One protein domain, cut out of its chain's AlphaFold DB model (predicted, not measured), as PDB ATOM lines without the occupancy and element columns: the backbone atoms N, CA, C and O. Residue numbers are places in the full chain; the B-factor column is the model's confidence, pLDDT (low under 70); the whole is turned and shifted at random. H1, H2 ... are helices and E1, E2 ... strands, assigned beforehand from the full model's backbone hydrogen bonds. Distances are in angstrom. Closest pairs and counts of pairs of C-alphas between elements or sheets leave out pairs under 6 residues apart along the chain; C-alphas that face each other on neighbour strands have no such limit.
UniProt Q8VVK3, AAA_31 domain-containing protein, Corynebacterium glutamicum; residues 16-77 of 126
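What this domain is: This is residues 16 to 77 of the 126 residues of the protein "AAA_31 domain-containing protein" of Corynebacterium glutamicum (UniProt Q8VVK3). Two helices of equal length, H1 and H2, meet near their first residues as a narrow V, and a long loop, residues 29 to 42, folds back from the end of H1 to the start of H2. Beyond the other end of H2 a small two-stranded hairpin, E1 and E2, makes one end of the length, and the short helix H3 folds back onto H2. The printed part has 62 residues, with three named helices and two named strands in the order H1, H2, E1, E2, H3; the sheet, in the order E1, E2, is antiparallel, and the class is mixed, helices and strands. The whole is elongated, with spans of 41 by 24 by 17 A, and only just loose, close to compact, with a radius of gyration of the C-alphas of 12.8 A.

Where its parts are: Find C-alpha 16 at (-46.556, 53.705, -51.667); from there H1, residues 16 to 28, runs 18.2 A from first to last C-alpha. Pass along residues 29 to 42 to C-alpha 43 at (-52.292, 49.890, -52.583), where H2, residues 43 to 55, begins; it is also 18.2 A long. Next come E1, residues 60 to 63, 9.4 A, and E2, residues 66 to 69, 9.7 A. H3, residues 71 to 75, is 5.9 A long and ends at C-alpha 75, at (-45.105, 39.341, -53.908).

How they stand to each other: Look first at Thr 16 and Ala 44, the closest C-alphas of H1 and H2, 5.7 A apart. These helices touch, H1 with residues 16 to 20 alone and H2 with residues 43 to 48 alone. They run the same way at a steep tilt of 36 degrees, only just steep. At the other end of H2, find Ala 54 and Gly 71: H2 and H3 touch there, and these closest C-alphas are 3.7 A apart. E1 and E2 form a hairpin, antiparallel at 136 degrees between their directions; N 68 and O 61 are 3.0 A apart and N 63 and O 66 3.2 A, both within hydrogen-bond range. H1 is apart from E1, E2 and H3, and E1 is apart from H3. In H1, H2 and H3 every O i to N i+4 pair is within hydrogen-bond range.

The domain as a whole: The two C-alphas farthest apart are those of Ala 40 and Gly 65, at 42.8 A. The printed part has no cut. The link from H1 to H2, 14 residues, is long; those from H2 to E1, E1 to E2 and E2 to H3 are tight. In the B-factor column you will find a mean pLDDT of 74.5 over the printed part, and residues 52 to 77 are under 70, where the model's confidence is low.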
ATOM      1  N   THR A  16     -46.119  54.996 -52.200       92.56
ATOM      2  CA  THR A  16     -46.556  53.705 -51.667       92.56
ATOM      3  C   THR A  16     -45.474  52.645 -51.833       92.56
ATOM      4  O   THR A  16     -45.202  51.882 -50.911       92.56
ATOM      5  N   THR A  17     -44.797  52.636 -52.986       92.06
ATOM      6  CA  THR A  17     -43.672  51.731 -53.248       92.06
ATOM      7  C   THR A  17     -42.552  51.944 -52.231       92.06
ATOM      8  O   THR A  17     -42.114  50.985 -51.601       92.06
ATOM      9  N   SER A  18     -42.128  53.191 -52.016       94.69
ATOM     10  CA  SER A  18     -41.079  53.521 -51.052       94.69
ATOM     11  C   SER A  18     -41.490  53.186 -49.619       94.69
ATOM     12  O   SER A  18     -40.681  52.626 -48.886       94.69
ATOM     13  N   ALA A  19     -42.741  53.454 -49.225       94.81
ATOM     14  CA  ALA A  19     -43.244  53.138 -47.886       94.81
ATOM     15  C   ALA A  19     -43.210  51.628 -47.593       94.81
ATOM     16  O   ALA A  19     -42.689  51.206 -46.561       94.81
ATOM     17  N   VAL A  20     -43.699  50.809 -48.530       92.25
ATOM     18  CA  VAL A  20     -43.698  49.342 -48.403       92.25
ATOM     19  C   VAL A  20     -42.270  48.795 -48.355       92.25
ATOM     20  O   VAL A  20     -41.955  47.978 -47.491       92.25
ATOM     21  N   LEU A  21     -41.389  49.261 -49.247       90.81
ATOM     22  CA  LEU A  21     -40.000  48.795 -49.304       90.81
ATOM     23  C   LEU A  21     -39.202  49.190 -48.061       90.81
ATOM     24  O   LEU A  21     -38.455  48.371 -47.527       90.81
ATOM     25  N   LEU A  22     -39.378  50.418 -47.574       94.12
ATOM     26  CA  LEU A  22     -38.712  50.883 -46.364       94.12
ATOM     27  C   LEU A  22     -39.179  50.094 -45.137       94.12
ATOM     28  O   LEU A  22     -38.348  49.680 -44.331       94.12
ATOM     29  N   CYS A  23     -40.483  49.826 -45.027       92.12
ATOM     30  CA  CYS A  23     -41.033  48.986 -43.966       92.12
ATOM     31  C   CYS A  23     -40.458  47.563 -44.019       92.12
ATOM     32  O   CYS A  23     -40.019  47.036 -42.997       92.12
ATOM     33  N   ALA A  24     -40.404  46.949 -45.205       87.62
ATOM     34  CA  ALA A  24     -39.830  45.617 -45.378       87.62
ATOM     35  C   ALA A  24     -38.339  45.581 -44.997       87.62
ATOM     36  O   ALA A  24     -37.903  44.667 -44.299       87.62
ATOM     37  N   ALA A  25     -37.566  46.594 -45.398       91.00
ATOM     38  CA  ALA A  25     -36.152  46.705 -45.058       91.00
ATOM     39  C   ALA A  25     -35.923  46.924 -43.553       91.00
ATOM     40  O   ALA A  25     -35.013  46.323 -42.983       91.00
ATOM     41  N   ALA A  26     -36.743  47.751 -42.899       91.44
ATOM     42  CA  ALA A  26     -36.686  47.957 -41.453       91.44
ATOM     43  C   ALA A  26     -36.997  46.656 -40.698       91.44
ATOM     44  O   ALA A  26     -36.220  46.244 -39.836       91.44
ATOM     45  N   HIS A  27     -38.062  45.957 -41.094       90.38
ATOM     46  CA  HIS A  27     -38.423  44.668 -40.511       90.38
ATOM     47  C   HIS A  27     -37.322  43.614 -40.703       90.38
ATOM     48  O   HIS A  27     -36.952  42.929 -39.753       90.38
ATOM     49  N   ALA A  28     -36.728  43.527 -41.899       84.06
ATOM     50  CA  ALA A  28     -35.622  42.611 -42.187       84.06
ATOM     51  C   ALA A  28     -34.363  42.888 -41.342       84.06
ATOM     52  O   ALA A  28     -33.545  41.993 -41.144       84.06
ATOM     53  N   ARG A  29     -34.211  44.112 -40.823       91.69
ATOM     54  CA  ARG A  29     -33.146  44.501 -39.885       91.69
ATOM     55  C   ARG A  29     -33.514  44.258 -38.414       91.69
ATOM     56  O   ARG A  29     -32.770  44.684 -37.538       91.69
ATOM     57  N   GLY A  30     -34.648  43.616 -38.133       91.38
ATOM     58  CA  GLY A  30     -35.130  43.369 -36.771       91.38
ATOM     59  C   GLY A  30     -35.752  44.593 -36.096       91.38
ATOM     60  O   GLY A  30     -35.970  44.581 -34.887       91.38
ATOM     61  N   ILE A  31     -36.045  45.656 -36.851       93.75
ATOM     62  CA  ILE A  31     -36.689  46.856 -36.315       93.75
ATOM     63  C   ILE A  31     -38.199  46.621 -36.300       93.75
ATOM     64  O   ILE A  31     -38.810  46.368 -37.342       93.75
ATOM     65  N   ALA A  32     -38.812  46.726 -35.119       93.56
ATOM     66  CA  ALA A  32     -40.263  46.713 -34.990       93.56
ATOM     67  C   ALA A  32     -40.850  47.933 -35.716       93.56
ATOM     68  O   ALA A  32     -40.566  49.079 -35.365       93.56
ATOM     69  N   VAL A  33     -41.643  47.680 -36.755       94.25
ATOM     70  CA  VAL A  33     -42.199  48.708 -37.635       94.25
ATOM     71  C   VAL A  33     -43.649  48.381 -37.965       94.25
ATOM     72  O   VAL A  33     -44.020  47.216 -38.118       94.25
ATOM     73  N   THR A  34     -44.469  49.420 -38.088       94.69
ATOM     74  CA  THR A  34     -45.868  49.327 -38.505       94.69
ATOM     75  C   THR A  34     -46.072  50.233 -39.709       94.69
ATOM     76  O   THR A  34     -45.744  51.417 -39.659       94.69
ATOM     77  N   LEU A  35     -46.608  49.676 -40.795       93.50
ATOM     78  CA  LEU A  35     -47.013  50.436 -41.972       93.50
ATOM     79  C   LEU A  35     -48.500  50.775 -41.860       93.50
ATOM     80  O   LEU A  35     -49.321  49.872 -41.724       93.50
ATOM     81  N   ILE A  36     -48.834  52.063 -41.940       94.06
ATOM     82  CA  ILE A  36     -50.217  52.549 -41.955       94.06
ATOM     83  C   ILE A  36     -50.546  52.988 -43.379       94.06
ATOM     84  O   ILE A  36     -49.904  53.891 -43.919       94.06
ATOM     85  N   ASP A  37     -51.540  52.344 -43.985       92.88
ATOM     86  CA  ASP A  37     -52.060  52.722 -45.295       92.88
ATOM     87  C   ASP A  37     -53.168  53.764 -45.127       92.88
ATOM     88  O   ASP A  37     -54.207  53.490 -44.531       92.88
ATOM     89  N   SER A  38     -52.919  54.977 -45.614       90.12
ATOM     90  CA  SER A  38     -53.891  56.079 -45.604       90.12
ATOM     91  C   SER A  38     -54.457  56.364 -46.995       90.12
ATOM     92  O   SER A  38     -55.260  57.280 -47.162       90.12
ATOM     93  N   GLU A  39     -54.039  55.603 -48.011       85.06
ATOM     94  CA  GLU A  39     -54.529  55.778 -49.368       85.06
ATOM     95  C   GLU A  39     -55.899  55.109 -49.534       85.06
ATOM     96  O   GLU A  39     -56.052  53.921 -49.261       85.06
ATOM     97  N   ALA A  40     -56.883  55.833 -50.077       83.81
ATOM     98  CA  ALA A  40     -58.219  55.286 -50.341       83.81
ATOM     99  C   ALA A  40     -58.208  54.047 -51.261       83.81
ATOM    100  O   ALA A  40     -59.084  53.195 -51.155       83.81
ATOM    101  N   GLN A  41     -57.219  53.932 -52.157       85.06
ATOM    102  CA  GLN A  41     -57.066  52.777 -53.050       85.06
ATOM    103  C   GLN A  41     -56.458  51.544 -52.360       85.06
ATOM    104  O   GLN A  41     -56.479  50.460 -52.940       85.06
ATOM    105  N   GLY A  42     -55.903  51.681 -51.149       86.62
ATOM    106  CA  GLY A  42     -55.384  50.555 -50.369       86.62
ATOM    107  C   GLY A  42     -54.179  49.838 -50.994       86.62
ATOM    108  O   GLY A  42     -53.974  48.641 -50.763       86.62
ATOM    109  N   ILE A  43     -53.389  50.522 -51.833       86.94
ATOM    110  CA  ILE A  43     -52.292  49.890 -52.583       86.94
ATOM    111  C   ILE A  43     -51.216  49.353 -51.627       86.94
ATOM    112  O   ILE A  43     -50.627  48.302 -51.901       86.94
ATOM    113  N   ALA A  44     -50.941  50.031 -50.507       87.00
ATOM    114  CA  ALA A  44     -49.928  49.576 -49.555       87.00
ATOM    115  C   ALA A  44     -50.377  48.280 -48.868       87.00
ATOM    116  O   ALA A  44     -49.598  47.332 -48.757       87.00
ATOM    117  N   THR A  45     -51.652  48.221 -48.489       87.81
ATOM    118  CA  THR A  45     -52.299  47.059 -47.875       87.81
ATOM    119  C   THR A  45     -52.270  45.861 -48.816       87.81
ATOM    120  O   THR A  45     -51.813  44.783 -48.429       87.81
ATOM    121  N   ALA A  46     -52.666  46.051 -50.080       85.94
ATOM    122  CA  ALA A  46     -52.639  44.993 -51.087       85.94
ATOM    123  C   ALA A  46     -51.222  44.423 -51.283       85.94
ATOM    124  O   ALA A  46     -51.029  43.205 -51.328       85.94
ATOM    125  N   ARG A  47     -50.205  45.293 -51.342       85.12
ATOM    126  CA  ARG A  47     -48.800  44.880 -51.502       85.12
ATOM    127  C   ARG A  47     -48.232  44.220 -50.248       85.12
ATOM    128  O   ARG A  47     -47.496  43.243 -50.368       85.12
ATOM    129  N   GLY A  48     -48.579  44.715 -49.061       82.69
ATOM    130  CA  GLY A  48     -48.192  44.109 -47.787       82.69
ATOM    131  C   GLY A  48     -48.759  42.699 -47.632       82.69
ATOM    132  O   GLY A  48     -48.026  41.768 -47.299       82.69
ATOM    133  N   LEU A  49     -50.039  42.515 -47.971       77.44
ATOM    134  CA  LEU A  49     -50.702  41.213 -47.949       77.44
ATOM    135  C   LEU A  49     -50.071  40.237 -48.952       77.44
ATOM    136  O   LEU A  49     -49.775  39.096 -48.591       77.44
ATOM    137  N   ALA A  50     -49.793  40.683 -50.182       72.81
ATOM    138  CA  ALA A  50     -49.065  39.881 -51.169       72.81
ATOM    139  C   ALA A  50     -47.680  39.461 -50.646       72.81
ATOM    140  O   ALA A  50     -47.317  38.287 -50.739       72.81
ATOM    141  N   GLY A  51     -46.950  40.395 -50.019       70.62
ATOM    142  CA  GLY A  51     -45.695  40.152 -49.298       70.62
ATOM    143  C   GLY A  51     -45.809  39.026 -48.281       70.62
ATOM    144  O   GLY A  51     -45.007  38.091 -48.280       70.62
ATOM    145  N   TRP A  52     -46.846  39.080 -47.451       65.12
ATOM    146  CA  TRP A  52     -47.083  38.102 -46.399       65.12
ATOM    147  C   TRP A  52     -47.481  36.718 -46.928       65.12
ATOM    148  O   TRP A  52     -46.954  35.707 -46.463       65.12
ATOM    149  N   HIS A  53     -48.357  36.639 -47.937       67.12
ATOM    150  CA  HIS A  53     -48.703  35.364 -48.581       67.12
ATOM    151  C   HIS A  53     -47.489  34.698 -49.214       67.12
ATOM    152  O   HIS A  53     -47.305  33.487 -49.100       67.12
ATOM    153  N   ALA A  54     -46.642  35.493 -49.855       62.22
ATOM    154  CA  ALA A  54     -45.463  34.987 -50.513       62.22
ATOM    155  C   ALA A  54     -44.382  34.584 -49.488       62.22
ATOM    156  O   ALA A  54     -43.744  33.548 -49.659       62.22
ATOM    157  N   ALA A  55     -44.225  35.319 -48.380       62.03
ATOM    158  CA  ALA A  55     -43.372  34.917 -47.255       62.03
ATOM    159  C   ALA A  55     -43.825  33.594 -46.607       62.03
ATOM    160  O   ALA A  55     -42.997  32.844 -46.095       62.03
ATOM    161  N   ARG A  56     -45.125  33.273 -46.677       60.91
ATOM    162  CA  ARG A  56     -45.692  31.985 -46.238       60.91
ATOM    163  C   ARG A  56     -45.737  30.913 -47.328       60.91
ATOM    164  O   ARG A  56     -46.151  29.786 -47.061       60.91
ATOM    165  N   CYS A  57     -45.291  31.217 -48.545       57.16
ATOM    166  CA  CYS A  57     -45.171  30.214 -49.588       57.16
ATOM    167  C   CYS A  57     -43.972  29.304 -49.286       57.16
ATOM    168  O   CYS A  57     -42.821  29.698 -49.445       57.16
ATOM    169  N   ASN A  58     -44.236  28.048 -48.922       55.25
ATOM    170  CA  ASN A  58     -43.207  27.022 -48.682       55.25
ATOM    171  C   ASN A  58     -42.510  26.533 -49.979       55.25
ATOM    172  O   ASN A  58     -41.837  25.503 -50.009       55.25
ATOM    173  N   ARG A  59     -42.702  27.234 -51.104       55.31
ATOM    174  CA  ARG A  59     -42.105  26.897 -52.398       55.31
ATOM    175  C   ARG A  59     -40.737  27.565 -52.504       55.31
ATOM    176  O   ARG A  59     -40.636  28.747 -52.820       55.31
ATOM    177  N   SER A  60     -39.671  26.809 -52.267       55.53
ATOM    178  CA  SER A  60     -38.306  27.275 -52.528       55.53
ATOM    179  C   SER A  60     -38.005  27.243 -54.027       55.53
ATOM    180  O   SER A  60     -38.161  26.191 -54.652       55.53
ATOM    181  N   HIS A  61     -37.507  28.343 -54.594       56.12
ATOM    182  CA  HIS A  61     -36.845  28.304 -55.899       56.12
ATOM    183  C   HIS A  61     -35.343  28.075 -55.688       56.12
ATOM    184  O   HIS A  61     -34.732  28.692 -54.815       56.12
ATOM    185  N   ARG A  62     -34.739  27.175 -56.480       46.97
ATOM    186  CA  ARG A  62     -33.277  27.071 -56.569       46.97
ATOM    187  C   ARG A  62     -32.775  28.087 -57.592       46.97
ATOM    188  O   ARG A  62     -33.121  27.980 -58.765       46.97
ATOM    189  N   GLN A  63     -31.937  29.025 -57.161       50.94
ATOM    190  CA  GLN A  63     -31.084  29.818 -58.050       50.94
ATOM    191  C   GLN A  63     -29.626  29.613 -57.647       50.94
ATOM    192  O   GLN A  63     -29.283  29.743 -56.471       50.94
ATOM    193  N   GLY A  64     -28.786  29.234 -58.616       43.84
ATOM    194  CA  GLY A  64     -27.345  29.062 -58.401       43.84
ATOM    195  C   GLY A  64     -26.990  28.120 -57.243       43.84
ATOM    196  O   GLY A  64     -26.095  28.419 -56.469       43.84
ATOM    197  N   GLY A  65     -27.740  27.027 -57.051       49.44
ATOM    198  CA  GLY A  65     -27.479  26.053 -55.981       49.44
ATOM    199  C   GLY A  65     -28.018  26.414 -54.588       49.44
ATOM    200  O   GLY A  65     -28.088  25.531 -53.738       49.44
ATOM    201  N   SER A  66     -28.495  27.643 -54.358       47.22
ATOM    202  CA  SER A  66     -29.090  28.060 -53.077       47.22
ATOM    203  C   SER A  66     -30.627  28.028 -53.115       47.22
ATOM    204  O   SER A  66     -31.244  28.356 -54.132       47.22
ATOM    205  N   ARG A  67     -31.268  27.597 -52.016       52.41
ATOM    206  CA  ARG A  67     -32.725  27.724 -51.830       52.41
ATOM    207  C   ARG A  67     -33.019  29.162 -51.423       52.41
ATOM    208  O   ARG A  67     -32.688  29.545 -50.306       52.41
ATOM    209  N   GLN A  68     -33.657  29.930 -52.299       55.88
ATOM    210  CA  GLN A  68     -34.128  31.265 -51.941       55.88
ATOM    211  C   GLN A  68     -35.638  31.246 -51.678       55.88
ATOM    212  O   GLN A  68     -36.384  30.599 -52.430       55.88
ATOM    213  N   PRO A  69     -36.111  31.928 -50.617       53.72
ATOM    214  CA  PRO A  69     -37.536  32.092 -50.386       53.72
ATOM    215  C   PRO A  69     -38.124  32.887 -51.553       53.72
ATOM    216  O   PRO A  69     -37.713  34.013 -51.836       53.72
ATOM    217  N   CYS A  70     -39.095  32.296 -52.252       56.12
ATOM    218  CA  CYS A  70     -39.740  32.923 -53.408       56.12
ATOM    219  C   CYS A  70     -40.547  34.175 -53.032       56.12
ATOM    220  O   CYS A  70     -40.931  34.952 -53.906       56.12
ATOM    221  N   GLY A  71     -40.785  34.370 -51.731       54.00
ATOM    222  CA  GLY A  71     -41.795  35.267 -51.214       54.00
ATOM    223  C   GLY A  71     -41.637  36.715 -51.650       54.00
ATOM    224  O   GLY A  71     -42.526  37.295 -52.262       54.00
ATOM    225  N   TYR A  72     -40.472  37.297 -51.400       54.41
ATOM    226  CA  TYR A  72     -40.239  38.717 -51.649       54.41
ATOM    227  C   TYR A  72     -40.368  39.103 -53.135       54.41
ATOM    228  O   TYR A  72     -41.002  40.100 -53.477       54.41
ATOM    229  N   TRP A  73     -39.820  38.279 -54.031       52.81
ATOM    230  CA  TRP A  73     -39.838  38.519 -55.477       52.81
ATOM    231  C   TRP A  73     -41.222  38.264 -56.081       52.81
ATOM    232  O   TRP A  73     -41.717  39.071 -56.867       52.81
ATOM    233  N   CYS A  74     -41.893  37.192 -55.650       50.06
ATOM    234  CA  CYS A  74     -43.215  36.820 -56.145       50.06
ATOM    235  C   CYS A  74     -44.302  37.805 -55.679       50.06
ATOM    236  O   CYS A  74     -45.141  38.205 -56.482       50.06
ATOM    237  N   ALA A  75     -44.227  38.291 -54.433       51.38
ATOM    238  CA  ALA A  75     -45.105  39.341 -53.908       51.38
ATOM    239  C   ALA A  75     -45.018  40.665 -54.672       51.38
ATOM    240  O   ALA A  75     -45.988  41.416 -54.738       51.38
ATOM    241  N   MET A  76     -43.844  40.961 -55.231       53.91
ATOM    242  CA  MET A  76     -43.617  42.169 -56.018       53.91
ATOM    243  C   MET A  76     -43.839  41.969 -57.520       53.91
ATOM    244  O   MET A  76     -43.683  42.925 -58.275       53.91
ATOM    245  N   GLY A  77     -44.192  40.757 -57.967       52.69
ATOM    246  CA  GLY A  77     -44.288  40.428 -59.392       52.69
ATOM    247  C   GLY A  77     -42.946  40.527 -60.133       52.69
ATOM    248  O   GLY A  77     -42.923  40.651 -61.356       52.69
TER     249      GLY A  77